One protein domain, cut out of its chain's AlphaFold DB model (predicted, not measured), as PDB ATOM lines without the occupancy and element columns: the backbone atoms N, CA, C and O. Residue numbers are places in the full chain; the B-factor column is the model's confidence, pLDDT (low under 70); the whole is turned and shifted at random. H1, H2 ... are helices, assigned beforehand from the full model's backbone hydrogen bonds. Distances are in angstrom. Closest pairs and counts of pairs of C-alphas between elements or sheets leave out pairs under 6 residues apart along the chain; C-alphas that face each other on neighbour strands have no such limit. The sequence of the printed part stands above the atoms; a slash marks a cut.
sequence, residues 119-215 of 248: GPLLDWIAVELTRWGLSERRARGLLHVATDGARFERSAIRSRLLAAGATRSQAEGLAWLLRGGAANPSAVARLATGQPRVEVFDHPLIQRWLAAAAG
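AT A GLANCE: This is residues 119 to 215 of the 248 residues of an uncharacterized protein of Kribbella sp. ALI-6-A (UniProt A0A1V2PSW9). Three helical hairpins follow one another, H1 with H2, H3 with H4 and H5 with H6, and a last helix, H7, crosses H4 and reaches H1 with its far end. H4 lies nearest the middle, with H3 and H7 packed on it, while H3 and H6 lie toward opposite ends of the longest axis. The printed part has 97 residues with seven named helices, H1 to H7 in order, and no named strand: its class is all helix. It is compact and rounded, with a radius of gyration of the C-alphas of 11.9 A and spans of 32 by 28 by 22 A.

HOW THE PARTS SIT: H1, residues 119 to 131, and H2, residues 136 to 147, touch as a hairpin at a steep tilt of 44 degrees; their closest C-alphas, of Ala 126 and Ala 139, are 5.4 A apart. With residues 142 to 147 alone H2 touches H3, residues 154 to 163, closest at the C-alphas of Ala 146 and Ile 157, 5.1 A. H3 forms a hairpin with H4, residues 168 to 178, at a steep tilt of 44 degrees, closest at the C-alphas of Arg 158 and Ala 171, 4.9 A. H4, the hub, touches H7, residues 204 to 214, opposite ways at a steep tilt of 49 degrees; their closest C-alphas, of Gln 170 and Ala 213, are 4.0 A apart. H4 also touches H5, residues 187 to 192, the same way at a shallow tilt of 17 degrees, with the C-alphas of Leu 177 and Ala 187 closest at 5.1 A. H5 forms a hairpin with H6, residues 197 to 202, at a shallow tilt of 22 degrees, closest at the C-alphas of Ala 187 and Val 200, 6.2 A. H1 touches H7 with residues 128 to 129 alone, about perpendicular at 78 degrees, closest at the C-alphas of Leu 129 and Ala 214, 6.0 A. Among the pairs that stay apart are H1 and H3. In H1 to H7 every O i to N i+4 pair is within hydrogen-bond range.

IN THESE COORDINATES: H1 begins at C-alpha 119, (98.854, 57.076, -26.792), and is 18.6 A long from first to last C-alpha. H2 measures 16.5 A, H3 14.3 A, H4 15.5 A, H5 8.5 A, H6 8.4 A and H7 15.1 A. H4 begins at C-alpha 168, (74.256, 58.572, -25.714), and H7 ends at C-alpha 214, (80.952, 59.103, -34.960).

THE WHOLE: The two C-alphas farthest apart, of Ala 163 and Pro 196, are 32.9 A apart. The printed part has no cut and no long link. The mean pLDDT of the printed part is 90.1, and residues 149 to 151 are under 70.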
ATOM      1  N   GLY A 119      98.896  55.873 -25.950       78.94
ATOM      2  CA  GLY A 119      98.854  57.076 -26.792       78.94
ATOM      3  C   GLY A 119      98.715  56.755 -28.287       78.94
ATOM      4  O   GLY A 119      97.652  57.024 -28.846       78.94
ATOM      5  N   PRO A 120      99.706  56.090 -28.912       83.50
ATOM      6  CA  PRO A 120      99.623  55.644 -30.303       83.50
ATOM      7  C   PRO A 120      98.353  54.852 -30.655       83.50
ATOM      8  O   PRO A 120      97.788  55.041 -31.733       83.50
ATOM      9  N   LEU A 121      97.863  53.991 -29.751       86.69
ATOM     10  CA  LEU A 121      96.622  53.240 -29.979       86.69
ATOM     11  C   LEU A 121      95.399  54.162 -30.071       86.69
ATOM     12  O   LEU A 121      94.530  53.968 -30.924       86.69
ATOM     13  N   LEU A 122      95.324  55.154 -29.180       88.00
ATOM     14  CA  LEU A 122      94.260  56.154 -29.182       88.00
ATOM     15  C   LEU A 122      94.354  57.058 -30.411       88.00
ATOM     16  O   LEU A 122      93.315  57.391 -30.976       88.00
ATOM     17  N   ASP A 123      95.561  57.394 -30.867       87.50
ATOM     18  CA  ASP A 123      95.758  58.180 -32.085       87.50
ATOM     19  C   ASP A 123      95.226  57.456 -33.323       87.50
ATOM     20  O   ASP A 123      94.550  58.070 -34.147       87.50
ATOM     21  N   TRP A 124      95.426  56.139 -33.440       93.06
ATOM     22  CA  TRP A 124      94.839  55.375 -34.549       93.06
ATOM     23  C   TRP A 124      93.314  55.363 -34.495       93.06
ATOM     24  O   TRP A 124      92.664  55.532 -35.523       93.06
ATOM     25  N   ILE A 125      92.730  55.236 -33.301       93.69
ATOM     26  CA  ILE A 125      91.276  55.344 -33.136       93.69
ATOM     27  C   ILE A 125      90.797  56.759 -33.490       93.69
ATOM     28  O   ILE A 125      89.752  56.900 -34.120       93.69
ATOM     29  N   ALA A 126      91.545  57.807 -33.135       93.19
ATOM     30  CA  ALA A 126      91.209  59.187 -33.484       93.19
ATOM     31  C   ALA A 126      91.206  59.407 -35.005       93.19
ATOM     32  O   ALA A 126      90.285  60.039 -35.530       93.19
ATOM     33  N   VAL A 127      92.201  58.857 -35.710       95.06
ATOM     34  CA  VAL A 127      92.275  58.885 -37.179       95.06
ATOM     35  C   VAL A 127      91.053  58.200 -37.787       95.06
ATOM     36  O   VAL A 127      90.413  58.774 -38.665       95.06
ATOM     37  N   GLU A 128      90.676  57.024 -37.288       97.50
ATOM     38  CA  GLU A 128      89.494  56.321 -37.793       97.50
ATOM     39  C   GLU A 128      88.195  57.074 -37.500       97.50
ATOM     40  O   GLU A 128      87.389  57.275 -38.399       97.50
ATOM     41  N   LEU A 129      88.001  57.607 -36.294       96.75
ATOM     42  CA  LEU A 129      86.831  58.446 -36.001       96.75
ATOM     43  C   LEU A 129      86.748  59.670 -36.923       96.75
ATOM     44  O   LEU A 129      85.651  60.080 -37.301       96.75
ATOM     45  N   THR A 130      87.901  60.218 -37.315       96.44
ATOM     46  CA  THR A 130      87.972  61.329 -38.270       96.44
ATOM     47  C   THR A 130      87.558  60.894 -39.675       96.44
ATOM     48  O   THR A 130      86.792  61.595 -40.332       96.44
ATOM     49  N   ARG A 131      87.972  59.699 -40.118       95.69
ATOM     50  CA  ARG A 131      87.515  59.091 -41.384       95.69
ATOM     51  C   ARG A 131      86.010  58.830 -41.402       95.69
ATOM     52  O   ARG A 131      85.382  58.968 -42.445       95.69
ATOM     53  N   TRP A 132      85.428  58.517 -40.247       95.50
ATOM     54  CA  TRP A 132      83.983  58.355 -40.065       95.50
ATOM     55  C   TRP A 132      83.227  59.690 -39.893       95.50
ATOM     56  O   TRP A 132      82.031  59.684 -39.613       95.50
ATOM     57  N   GLY A 133      83.887  60.837 -40.081       92.50
ATOM     58  CA  GLY A 133      83.237  62.149 -40.165       92.50
ATOM     59  C   GLY A 133      83.235  62.970 -38.874       92.50
ATOM     60  O   GLY A 133      82.665  64.062 -38.851       92.50
ATOM     61  N   LEU A 134      83.880  62.503 -37.800       94.56
ATOM     62  CA  LEU A 134      84.089  63.335 -36.615       94.56
ATOM     63  C   LEU A 134      85.221  64.346 -36.873       94.56
ATOM     64  O   LEU A 134      86.226  64.010 -37.486       94.56
ATOM     65  N   SER A 135      85.128  65.583 -36.377       94.69
ATOM     66  CA  SER A 135      86.275  66.498 -36.494       94.69
ATOM     67  C   SER A 135      87.449  66.014 -35.637       94.69
ATOM     68  O   SER A 135      87.245  65.541 -34.516       94.69
ATOM     69  N   GLU A 136      88.683  66.185 -36.118       91.69
ATOM     70  CA  GLU A 136      89.901  65.737 -35.418       91.69
ATOM     71  C   GLU A 136      89.958  66.263 -33.971       91.69
ATOM     72  O   GLU A 136      90.193  65.509 -33.021       91.69
ATOM     73  N   ARG A 137      89.643  67.554 -33.780       91.56
ATOM     74  CA  ARG A 137      89.561  68.189 -32.456       91.56
ATOM     75  C   ARG A 137      88.537  67.501 -31.553       91.56
ATOM     76  O   ARG A 137      88.811  67.288 -30.372       91.56
ATOM     77  N   ARG A 138      87.357  67.156 -32.081       94.44
ATOM     78  CA  ARG A 138      86.315  66.474 -31.304       94.44
ATOM     79  C   ARG A 138      86.710  65.031 -31.002       94.44
ATOM     80  O   ARG A 138      86.485  64.596 -29.877       94.44
ATOM     81  N   ALA A 139      87.328  64.323 -31.947       92.50
ATOM     82  CA  ALA A 139      87.748  62.933 -31.775       92.50
ATOM     83  C   ALA A 139      88.785  62.818 -30.654       92.50
ATOM     84  O   ALA A 139      88.575  62.081 -29.688       92.50
ATOM     85  N   ARG A 140      89.847  63.632 -30.715       90.38
ATOM     86  CA  ARG A 140      90.859  63.710 -29.652       90.38
ATOM     87  C   ARG A 140      90.271  64.174 -28.324       90.38
ATOM     88  O   ARG A 140      90.571  63.579 -27.296       90.38
ATOM     89  N   GLY A 141      89.404  65.189 -28.335       87.75
ATOM     90  CA  GLY A 141      88.760  65.691 -27.120       87.75
ATOM     91  C   GLY A 141      87.926  64.622 -26.406       87.75
ATOM     92  O   GLY A 141      88.047  64.450 -25.196       87.75
ATOM     93  N   LEU A 142      87.122  63.857 -27.149       91.38
ATOM     94  CA  LEU A 142      86.334  62.762 -26.582       91.38
ATOM     95  C   LEU A 142      87.215  61.610 -26.092       91.38
ATOM     96  O   LEU A 142      86.959  61.080 -25.014       91.38
ATOM     97  N   LEU A 143      88.260  61.235 -26.835       90.94
ATOM     98  CA  LEU A 143      89.197  60.195 -26.398       90.94
ATOM     99  C   LEU A 143      89.946  60.604 -25.129       90.94
ATOM    100  O   LEU A 143      90.066  59.785 -24.223       90.94
ATOM    101  N   HIS A 144      90.368  61.866 -25.026       85.94
ATOM    102  CA  HIS A 144      90.981  62.408 -23.818       85.94
ATOM    103  C   HIS A 144      90.025  62.318 -22.624       85.94
ATOM    104  O   HIS A 144      90.379  61.736 -21.612       85.94
ATOM    105  N   VAL A 145      88.776  62.780 -22.754       87.94
ATOM    106  CA  VAL A 145      87.764  62.658 -21.683       87.94
ATOM    107  C   VAL A 145      87.486  61.196 -21.312       87.94
ATOM    108  O   VAL A 145      87.301  60.847 -20.141       87.94
ATOM    109  N   ALA A 146      87.426  60.314 -22.308       89.00
ATOM    110  CA  ALA A 146      87.166  58.901 -22.085       89.00
ATOM    111  C   ALA A 146      88.282  58.237 -21.269       89.00
ATOM    112  O   ALA A 146      87.995  57.384 -20.422       89.00
ATOM    113  N   THR A 147      89.535  58.632 -21.497       83.25
ATOM    114  CA  THR A 147      90.709  58.087 -20.806       83.25
ATOM    115  C   THR A 147      91.083  58.857 -19.537       83.25
ATOM    116  O   THR A 147      91.705  58.275 -18.649       83.25
ATOM    117  N   ASP A 148      90.617  60.098 -19.382       74.81
ATOM    118  CA  ASP A 148      90.840  60.952 -18.213       74.81
ATOM    119  C   ASP A 148      89.884  60.597 -17.060       74.81
ATOM    120  O   ASP A 148      88.874  61.250 -16.788       74.81
ATOM    121  N   GLY A 149      90.163  59.483 -16.379       59.25
ATOM    122  CA  GLY A 149      89.456  59.143 -15.149       59.25
ATOM    123  C   GLY A 149      89.933  57.872 -14.452       59.25
ATOM    124  O   GLY A 149      90.432  56.937 -15.067       59.25
ATOM    125  N   ALA A 150      89.715  57.822 -13.133       52.56
ATOM    126  CA  ALA A 150      90.231  56.767 -12.252       52.56
ATOM    127  C   ALA A 150      89.686  55.356 -12.545       52.56
ATOM    128  O   ALA A 150      90.314  54.366 -12.185       52.56
ATOM    129  N   ARG A 151      88.510  55.241 -13.178       67.44
ATOM    130  CA  ARG A 151      87.916  53.953 -13.568       67.44
ATOM    131  C   ARG A 151      87.844  53.842 -15.086       67.44
ATOM    132  O   ARG A 151      87.195  54.668 -15.736       67.44
ATOM    133  N   PHE A 152      88.455  52.783 -15.620       76.44
ATOM    134  CA  PHE A 152      88.429  52.406 -17.042       76.44
ATOM    135  C   PHE A 152      87.386  51.310 -17.336       76.44
ATOM    136  O   PHE A 152      87.562  50.420 -18.169       76.44
ATOM    137  N   GLU A 153      86.288  51.350 -16.586       85.38
ATOM    138  CA  GLU A 153      85.106  50.522 -16.801       85.38
ATOM    139  C   GLU A 153      84.179  51.210 -17.806       85.38
ATOM    140  O   GLU A 153      84.096  52.439 -17.838       85.38
ATOM    141  N   ARG A 154      83.432  50.435 -18.600       89.94
ATOM    142  CA  ARG A 154      82.581  50.987 -19.668       89.94
ATOM    143  C   ARG A 154      81.558  52.002 -19.152       89.94
ATOM    144  O   ARG A 154      81.372  53.046 -19.767       89.94
ATOM    145  N   SER A 155      80.921  51.711 -18.017       89.56
ATOM    146  CA  SER A 155      79.952  52.606 -17.371       89.56
ATOM    147  C   SER A 155      80.586  53.942 -16.982       89.56
ATOM    148  O   SER A 155      80.012  54.990 -17.260       89.56
ATOM    149  N   ALA A 156      81.791  53.916 -16.406       86.69
ATOM    150  CA  ALA A 156      82.519  55.115 -16.004       86.69
ATOM    151  C   ALA A 156      82.978  55.948 -17.211       86.69
ATOM    152  O   ALA A 156      82.822  57.168 -17.195       86.69
ATOM    153  N   ILE A 157      83.490  55.298 -18.264       92.25
ATOM    154  CA  ILE A 157      83.859  55.958 -19.527       92.25
ATOM    155  C   ILE A 157      82.634  56.652 -20.134       92.25
ATOM    156  O   ILE A 157      82.684  57.839 -20.453       92.25
ATOM    157  N   ARG A 158      81.509  55.934 -20.231       94.88
ATOM    158  CA  ARG A 158      80.262  56.471 -20.780       94.88
ATOM    159  C   ARG A 158      79.772  57.686 -19.999       94.88
ATOM    160  O   ARG A 158      79.434  58.692 -20.609       94.88
ATOM    161  N   SER A 159      79.745  57.615 -18.667       93.00
ATOM    162  CA  SER A 159      79.295  58.734 -17.834       93.00
ATOM    163  C   SER A 159      80.145  59.991 -18.035       93.00
ATOM    164  O   SER A 159      79.586  61.081 -18.124       93.00
ATOM    165  N   ARG A 160      81.475  59.858 -18.170       93.44
ATOM    166  CA  ARG A 160      82.360  61.002 -18.464       93.44
ATOM    167  C   ARG A 160      82.082  61.611 -19.834       93.44
ATOM    168  O   ARG A 160      81.971  62.825 -19.956       93.44
ATOM    169  N   LEU A 161      81.923  60.768 -20.852       95.94
ATOM    170  CA  LEU A 161      81.623  61.214 -22.211       95.94
ATOM    171  C   LEU A 161      80.292  61.970 -22.285       95.94
ATOM    172  O   LEU A 161      80.227  63.029 -22.905       95.94
ATOM    173  N   LEU A 162      79.262  61.468 -21.601       95.56
ATOM    174  CA  LEU A 162      77.975  62.155 -21.478       95.56
ATOM    175  C   LEU A 162      78.122  63.516 -20.783       95.56
ATOM    176  O   LEU A 162      77.581  64.506 -21.268       95.56
ATOM    177  N   ALA A 163      78.893  63.588 -19.693       91.81
ATOM    178  CA  ALA A 163      79.152  64.844 -18.987       91.81
ATOM    179  C   ALA A 163      79.903  65.873 -19.859       91.81
ATOM    180  O   ALA A 163      79.701  67.072 -19.706       91.81
ATOM    181  N   ALA A 164      80.717  65.415 -20.815       90.25
ATOM    182  CA  ALA A 164      81.400  66.249 -21.811       90.25
ATOM    183  C   ALA A 164      80.563  66.527 -23.082       90.25
ATOM    184  O   ALA A 164      81.094  66.933 -24.126       90.25
ATOM    185  N   GLY A 165      79.252  66.278 -23.017       92.62
ATOM    186  CA  GLY A 165      78.301  66.583 -24.084       92.62
ATOM    187  C   GLY A 165      78.363  65.635 -25.280       92.62
ATOM    188  O   GLY A 165      77.971  66.023 -26.379       92.62
ATOM    189  N   ALA A 166      78.905  64.423 -25.135       95.69
ATOM    190  CA  ALA A 166      78.709  63.382 -26.144       95.69
ATOM    191  C   ALA A 166      77.250  62.908 -26.124       95.69
ATOM    192  O   ALA A 166      76.628  62.835 -25.061       95.69
ATOM    193  N   THR A 167      76.704  62.529 -27.280       95.25
ATOM    194  CA  THR A 167      75.392  61.873 -27.307       95.25
ATOM    195  C   THR A 167      75.473  60.490 -26.655       95.25
ATOM    196  O   THR A 167      76.549  59.912 -26.475       95.25
ATOM    197  N   ARG A 168      74.316  59.911 -26.315       94.38
ATOM    198  CA  ARG A 168      74.256  58.572 -25.714       94.38
ATOM    199  C   ARG A 168      74.890  57.496 -26.595       94.38
ATOM    200  O   ARG A 168      75.626  56.662 -26.069       94.38
ATOM    201  N   SER A 169      74.638  57.533 -27.903       94.31
ATOM    202  CA  SER A 169      75.228  56.593 -28.858       94.31
ATOM    203  C   SER A 169      76.736  56.789 -28.993       94.31
ATOM    204  O   SER A 169      77.473  55.807 -28.933       94.31
ATOM    205  N   GLN A 170      77.205  58.039 -29.065       95.69
ATOM    206  CA  GLN A 170      78.634  58.357 -29.120       95.69
ATOM    207  C   GLN A 170      79.368  57.856 -27.877       95.69
ATOM    208  O   GLN A 170      80.397  57.187 -27.979       95.69
ATOM    209  N   ALA A 171      78.810  58.141 -26.698       96.06
ATOM    210  CA  ALA A 171      79.375  57.725 -25.425       96.06
ATOM    211  C   ALA A 171      79.441  56.196 -25.302       96.06
ATOM    212  O   ALA A 171      80.446  55.654 -24.844       96.06
ATOM    213  N   GLU A 172      78.391  55.485 -25.721       95.50
ATOM    214  CA  GLU A 172      78.362  54.022 -25.701       95.50
ATOM    215  C   GLU A 172      79.336  53.432 -26.739       95.50
ATOM    216  O   GLU A 172      80.130  52.562 -26.387       95.50
ATOM    217  N   GLY A 173      79.343  53.930 -27.980       95.38
ATOM    218  CA  GLY A 173      80.243  53.483 -29.051       95.38
ATOM    219  C   GLY A 173      81.719  53.627 -28.680       95.38
ATOM    220  O   GLY A 173      82.470  52.651 -28.731       95.38
ATOM    221  N   LEU A 174      82.122  54.802 -28.187       95.88
ATOM    222  CA  LEU A 174      83.478  55.038 -27.680       95.88
ATOM    223  C   LEU A 174      83.817  54.128 -26.500       95.88
ATOM    224  O   LEU A 174      84.904  53.551 -26.448       95.88
ATOM    225  N   ALA A 175      82.887  53.949 -25.561       94.88
ATOM    226  CA  ALA A 175      83.124  53.074 -24.425       94.88
ATOM    227  C   ALA A 175      83.334  51.608 -24.858       94.88
ATOM    228  O   ALA A 175      84.127  50.908 -24.229       94.88
ATOM    229  N   TRP A 176      82.704  51.147 -25.946       95.12
ATOM    230  CA  TRP A 176      82.967  49.829 -26.542       95.12
ATOM    231  C   TRP A 176      84.283  49.754 -27.323       95.12
ATOM    232  O   TRP A 176      84.988  48.750 -27.198       95.12
ATOM    233  N   LEU A 177      84.661  50.806 -28.061       95.06
ATOM    234  CA  LEU A 177      85.958  50.881 -28.753       95.06
ATOM    235  C   LEU A 177      87.137  50.800 -27.784       95.06
ATOM    236  O   LEU A 177      88.138  50.150 -28.088       95.06
ATOM    237  N   LEU A 178      87.005  51.424 -26.613       92.56
ATOM    238  CA  LEU A 178      88.040  51.452 -25.582       92.56
ATOM    239  C   LEU A 178      87.973  50.228 -24.666       92.56
ATOM    240  O   LEU A 178      88.988  49.594 -24.368       92.56
ATOM    241  N   ARG A 179      86.762  49.847 -24.248       89.50
ATOM    242  CA  ARG A 179      86.521  48.767 -23.290       89.50
ATOM    243  C   ARG A 179      85.424  47.821 -23.779       89.50
ATOM    244  O   ARG A 179      84.251  47.902 -23.389       89.50
ATOM    245  N   GLY A 180      85.854  46.850 -24.583       84.81
ATOM    246  CA  GLY A 180      85.040  45.730 -25.050       84.81
ATOM    247  C   GLY A 180      84.576  44.808 -23.917       84.81
ATOM    248  O   GLY A 180      84.828  45.052 -22.735       84.81
ATOM    249  N   GLY A 181      83.808  43.779 -24.263       79.12
ATOM    250  CA  GLY A 181      83.350  42.747 -23.327       79.12
ATOM    251  C   GLY A 181      84.231  41.502 -23.396       79.12
ATOM    252  O   GLY A 181      85.017  41.364 -24.324       79.12
ATOM    253  N   ALA A 182      84.051  40.563 -22.461       73.56
ATOM    254  CA  ALA A 182      84.813  39.309 -22.450       73.56
ATOM    255  C   ALA A 182      84.689  38.518 -23.769       73.56
ATOM    256  O   ALA A 182      85.677  37.995 -24.263       73.56
ATOM    257  N   ALA A 183      83.494  38.497 -24.371       75.31
ATOM    258  CA  ALA A 183      83.245  37.829 -25.650       75.31
ATOM    259  C   ALA A 183      83.594  38.681 -26.887       75.31
ATOM    260  O   ALA A 183      83.704  38.152 -27.985       75.31
ATOM    261  N   ASN A 184      83.735  40.001 -26.728       82.69
ATOM    262  CA  ASN A 184      83.911  40.947 -27.833       82.69
ATOM    263  C   ASN A 184      85.010  41.955 -27.462       82.69
ATOM    264  O   ASN A 184      84.687  43.004 -26.888       82.69
ATOM    265  N   PRO A 185      86.292  41.653 -27.746       87.06
ATOM    266  CA  PRO A 185      87.406  42.520 -27.370       87.06
ATOM    267  C   PRO A 185      87.340  43.873 -28.093       87.06
ATOM    268  O   PRO A 185      86.955  43.934 -29.265       87.06
ATOM    269  N   SER A 186      87.711  44.948 -27.382       92.56
ATOM    270  CA  SER A 186      87.757  46.323 -27.908       92.56
ATOM    271  C   SER A 186      88.763  46.472 -29.047       92.56
ATOM    272  O   SER A 186      89.708  45.689 -29.141       92.56
ATOM    273  N   ALA A 187      88.633  47.546 -29.829       93.31
ATOM    274  CA  ALA A 187      89.677  47.966 -30.763       93.31
ATOM    275  C   ALA A 187      91.019  48.161 -30.034       93.31
ATOM    276  O   ALA A 187      92.020  47.581 -30.439       93.31
ATOM    277  N   VAL A 188      91.020  48.863 -28.889       91.06
ATOM    278  CA  VAL A 188      92.234  49.048 -28.066       91.06
ATOM    279  C   VAL A 188      92.844  47.714 -27.641       91.06
ATOM    280  O   VAL A 188      94.047  47.531 -27.771       91.06
ATOM    281  N   ALA A 189      92.033  46.768 -27.152       87.38
ATOM    282  CA  ALA A 189      92.541  45.475 -26.697       87.38
ATOM    283  C   ALA A 189      93.167  44.674 -27.848       87.38
ATOM    284  O   ALA A 189      94.245  44.116 -27.683       87.38
ATOM    285  N   ARG A 190      92.519  44.662 -29.019       88.62
ATOM    286  CA  ARG A 190      93.017  43.974 -30.217       88.62
ATOM    287  C   ARG A 190      94.335  44.571 -30.716       88.62
ATOM    288  O   ARG A 190      95.289  43.832 -30.955       88.62
ATOM    289  N   LEU A 191      94.414  45.898 -30.796       87.12
ATOM    290  CA  LEU A 191      95.636  46.603 -31.191       87.12
ATOM    291  C   LEU A 191      96.769  46.385 -30.179       87.12
ATOM    292  O   LEU A 191      97.897  46.118 -30.576       87.12
ATOM    293  N   ALA A 192      96.466  46.422 -28.877       83.62
ATOM    294  CA  ALA A 192      97.444  46.162 -27.821       83.62
ATOM    295  C   ALA A 192      97.992  44.723 -27.855       83.62
ATOM    296  O   ALA A 192      99.127  44.496 -27.451       83.62
ATOM    297  N   THR A 193      97.214  43.757 -28.359       82.38
ATOM    298  CA  THR A 193      97.682  42.381 -28.610       82.38
ATOM    299  C   THR A 193      98.458  42.217 -29.923       82.38
ATOM    300  O   THR A 193      98.844  41.102 -30.261       82.38
ATOM    301  N   GLY A 194      98.685  43.304 -30.668       84.06
ATOM    302  CA  GLY A 194      99.447  43.297 -31.917       84.06
ATOM    303  C   GLY A 194      98.645  42.902 -33.158       84.06
ATOM    304  O   GLY A 194      99.254  42.596 -34.180       84.06
ATOM    305  N   GLN A 195      97.304  42.897 -33.105       85.62
ATOM    306  CA  GLN A 195      96.505  42.662 -34.315       85.62
ATOM    307  C   GLN A 195      96.732  43.790 -35.340       85.62
ATOM    308  O   GLN A 195      96.781  44.964 -34.943       85.62
ATOM    309  N   PRO A 196      96.836  43.474 -36.645       89.62
ATOM    310  CA  PRO A 196      96.982  44.475 -37.696       89.62
ATOM    311  C   PRO A 196      95.839  45.494 -37.683       89.62
ATOM    312  O   PRO A 196      94.670  45.137 -37.558       89.62
ATOM    313  N   ARG A 197      96.164  46.782 -37.859       92.69
ATOM    314  CA  ARG A 197      95.172  47.874 -37.787       92.69
ATOM    315  C   ARG A 197      94.018  47.678 -38.765       92.69
ATOM    316  O   ARG A 197      92.870  47.869 -38.382       92.69
ATOM    317  N   VAL A 198      94.343  47.279 -39.994       93.38
ATOM    318  CA  VAL A 198      93.368  47.023 -41.061       93.38
ATOM    319  C   VAL A 198      92.364  45.964 -40.605       93.38
ATOM    320  O   VAL A 198      91.173  46.234 -40.570       93.38
ATOM    321  N   GLU A 199      92.835  44.825 -40.091       93.69
ATOM    322  CA  GLU A 199      91.959  43.757 -39.587       93.69
ATOM    323  C   GLU A 199      91.092  44.196 -38.400       93.69
ATOM    324  O   GLU A 199      89.931  43.796 -38.286       93.69
ATOM    325  N   VAL A 200      91.634  45.024 -37.499       95.62
ATOM    326  CA  VAL A 200      90.869  45.537 -36.356       95.62
ATOM    327  C   VAL A 200      89.750  46.463 -36.818       95.62
ATOM    328  O   VAL A 200      88.619  46.313 -36.356       95.62
ATOM    329  N   PHE A 201      90.049  47.420 -37.694       96.56
ATOM    330  CA  PHE A 201      89.084  48.436 -38.110       96.56
ATOM    331  C   PHE A 201      88.121  47.950 -39.202       96.56
ATOM    332  O   PHE A 201      87.000  48.453 -39.262       96.56
ATOM    333  N   ASP A 202      88.475  46.907 -39.955       95.38
ATOM    334  CA  ASP A 202      87.570  46.219 -40.887       95.38
ATOM    335  C   ASP A 202      86.618  45.242 -40.184       95.38
ATOM    336  O   ASP A 202      85.631  44.779 -40.759       95.38
ATOM    337  N   HIS A 203      86.864  44.936 -38.909       95.19
ATOM    338  CA  HIS A 203      86.010  44.027 -38.165       95.19
ATOM    339  C   HIS A 203      84.586  44.613 -37.996       95.19
ATOM    340  O   HIS A 203      84.433  45.680 -37.393       95.19
ATOM    341  N   PRO A 204      83.506  43.888 -38.363       93.62
ATOM    342  CA  PRO A 204      82.146  44.447 -38.416       93.62
ATOM    343  C   PRO A 204      81.637  45.047 -37.097       93.62
ATOM    344  O   PRO A 204      80.944  46.061 -37.075       93.62
ATOM    345  N   LEU A 205      81.993  44.435 -35.959       92.88
ATOM    346  CA  LEU A 205      81.651  45.003 -34.648       92.88
ATOM    347  C   LEU A 205      82.368  46.332 -34.378       92.88
ATOM    348  O   LEU A 205      81.753  47.229 -33.809       92.88
ATOM    349  N   ILE A 206      83.638  46.457 -34.780       95.50
ATOM    350  CA  ILE A 206      84.423  47.678 -34.577       95.50
ATOM    351  C   ILE A 206      83.881  48.786 -35.474       95.50
ATOM    352  O   ILE A 206      83.659  49.885 -34.978       95.50
ATOM    353  N   GLN A 207      83.553  48.483 -36.733       95.69
ATOM    354  CA  GLN A 207      82.898  49.429 -37.643       95.69
ATOM    355  C   GLN A 207      81.574  49.949 -37.079       95.69
ATOM    356  O   GLN A 207      81.334  51.152 -37.072       95.69
ATOM    357  N   ARG A 208      80.734  49.071 -36.516       94.44
ATOM    358  CA  ARG A 208      79.487  49.500 -35.862       94.44
ATOM    359  C   ARG A 208      79.750  50.423 -34.669       94.44
ATOM    360  O   ARG A 208      79.025  51.393 -34.468       94.44
ATOM    361  N   TRP A 209      80.775  50.139 -33.867       95.94
ATOM    362  CA  TRP A 209      81.137  51.000 -32.739       95.94
ATOM    363  C   TRP A 209      81.746  52.331 -33.191       95.94
ATOM    364  O   TRP A 209      81.454  53.344 -32.561       95.94
ATOM    365  N   LEU A 210      82.525  52.349 -34.280       96.69
ATOM    366  CA  LEU A 210      83.027  53.566 -34.930       96.69
ATOM    367  C   LEU A 210      81.876  54.416 -35.466       96.69
ATOM    368  O   LEU A 210      81.831  55.603 -35.164       96.69
ATOM    369  N   ALA A 211      80.902  53.817 -36.153       95.81
ATOM    370  CA  ALA A 211      79.711  54.515 -36.632       95.81
ATOM    371  C   ALA A 211      78.932  55.165 -35.476       95.81
ATOM    372  O   ALA A 211      78.594  56.347 -35.523       95.81
ATOM    373  N   ALA A 212      78.698  54.421 -34.391       95.88
ATOM    374  CA  ALA A 212      78.043  54.948 -33.197       95.88
ATOM    375  C   ALA A 212      78.860  56.069 -32.530       95.88
ATOM    376  O   ALA A 212      78.313  57.121 -32.201       95.88
ATOM    377  N   ALA A 213      80.173  55.873 -32.379       96.25
ATOM    378  CA  ALA A 213      81.110  56.855 -31.833       96.25
ATOM    379  C   ALA A 213      81.206  58.132 -32.687       96.25
ATOM    380  O   ALA A 213      81.373  59.220 -32.139       96.25
ATOM    381  N   ALA A 214      81.042  58.004 -34.006       95.56
ATOM    382  CA  ALA A 214      80.952  59.103 -34.960       95.56
ATOM    383  C   ALA A 214      79.599  59.840 -34.907       95.56
ATOM    384  O   ALA A 214      79.460  60.936 -35.439       95.56
ATOM    385  N   GLY A 215      78.599  59.275 -34.224       92.94
ATOM    386  CA  GLY A 215      77.232  59.802 -34.178       92.94
ATOM    387  C   GLY A 215      76.361  59.394 -35.369       92.94
ATOM    388  O   GLY A 215      75.250  59.897 -35.493       92.94
TER     389      GLY A 215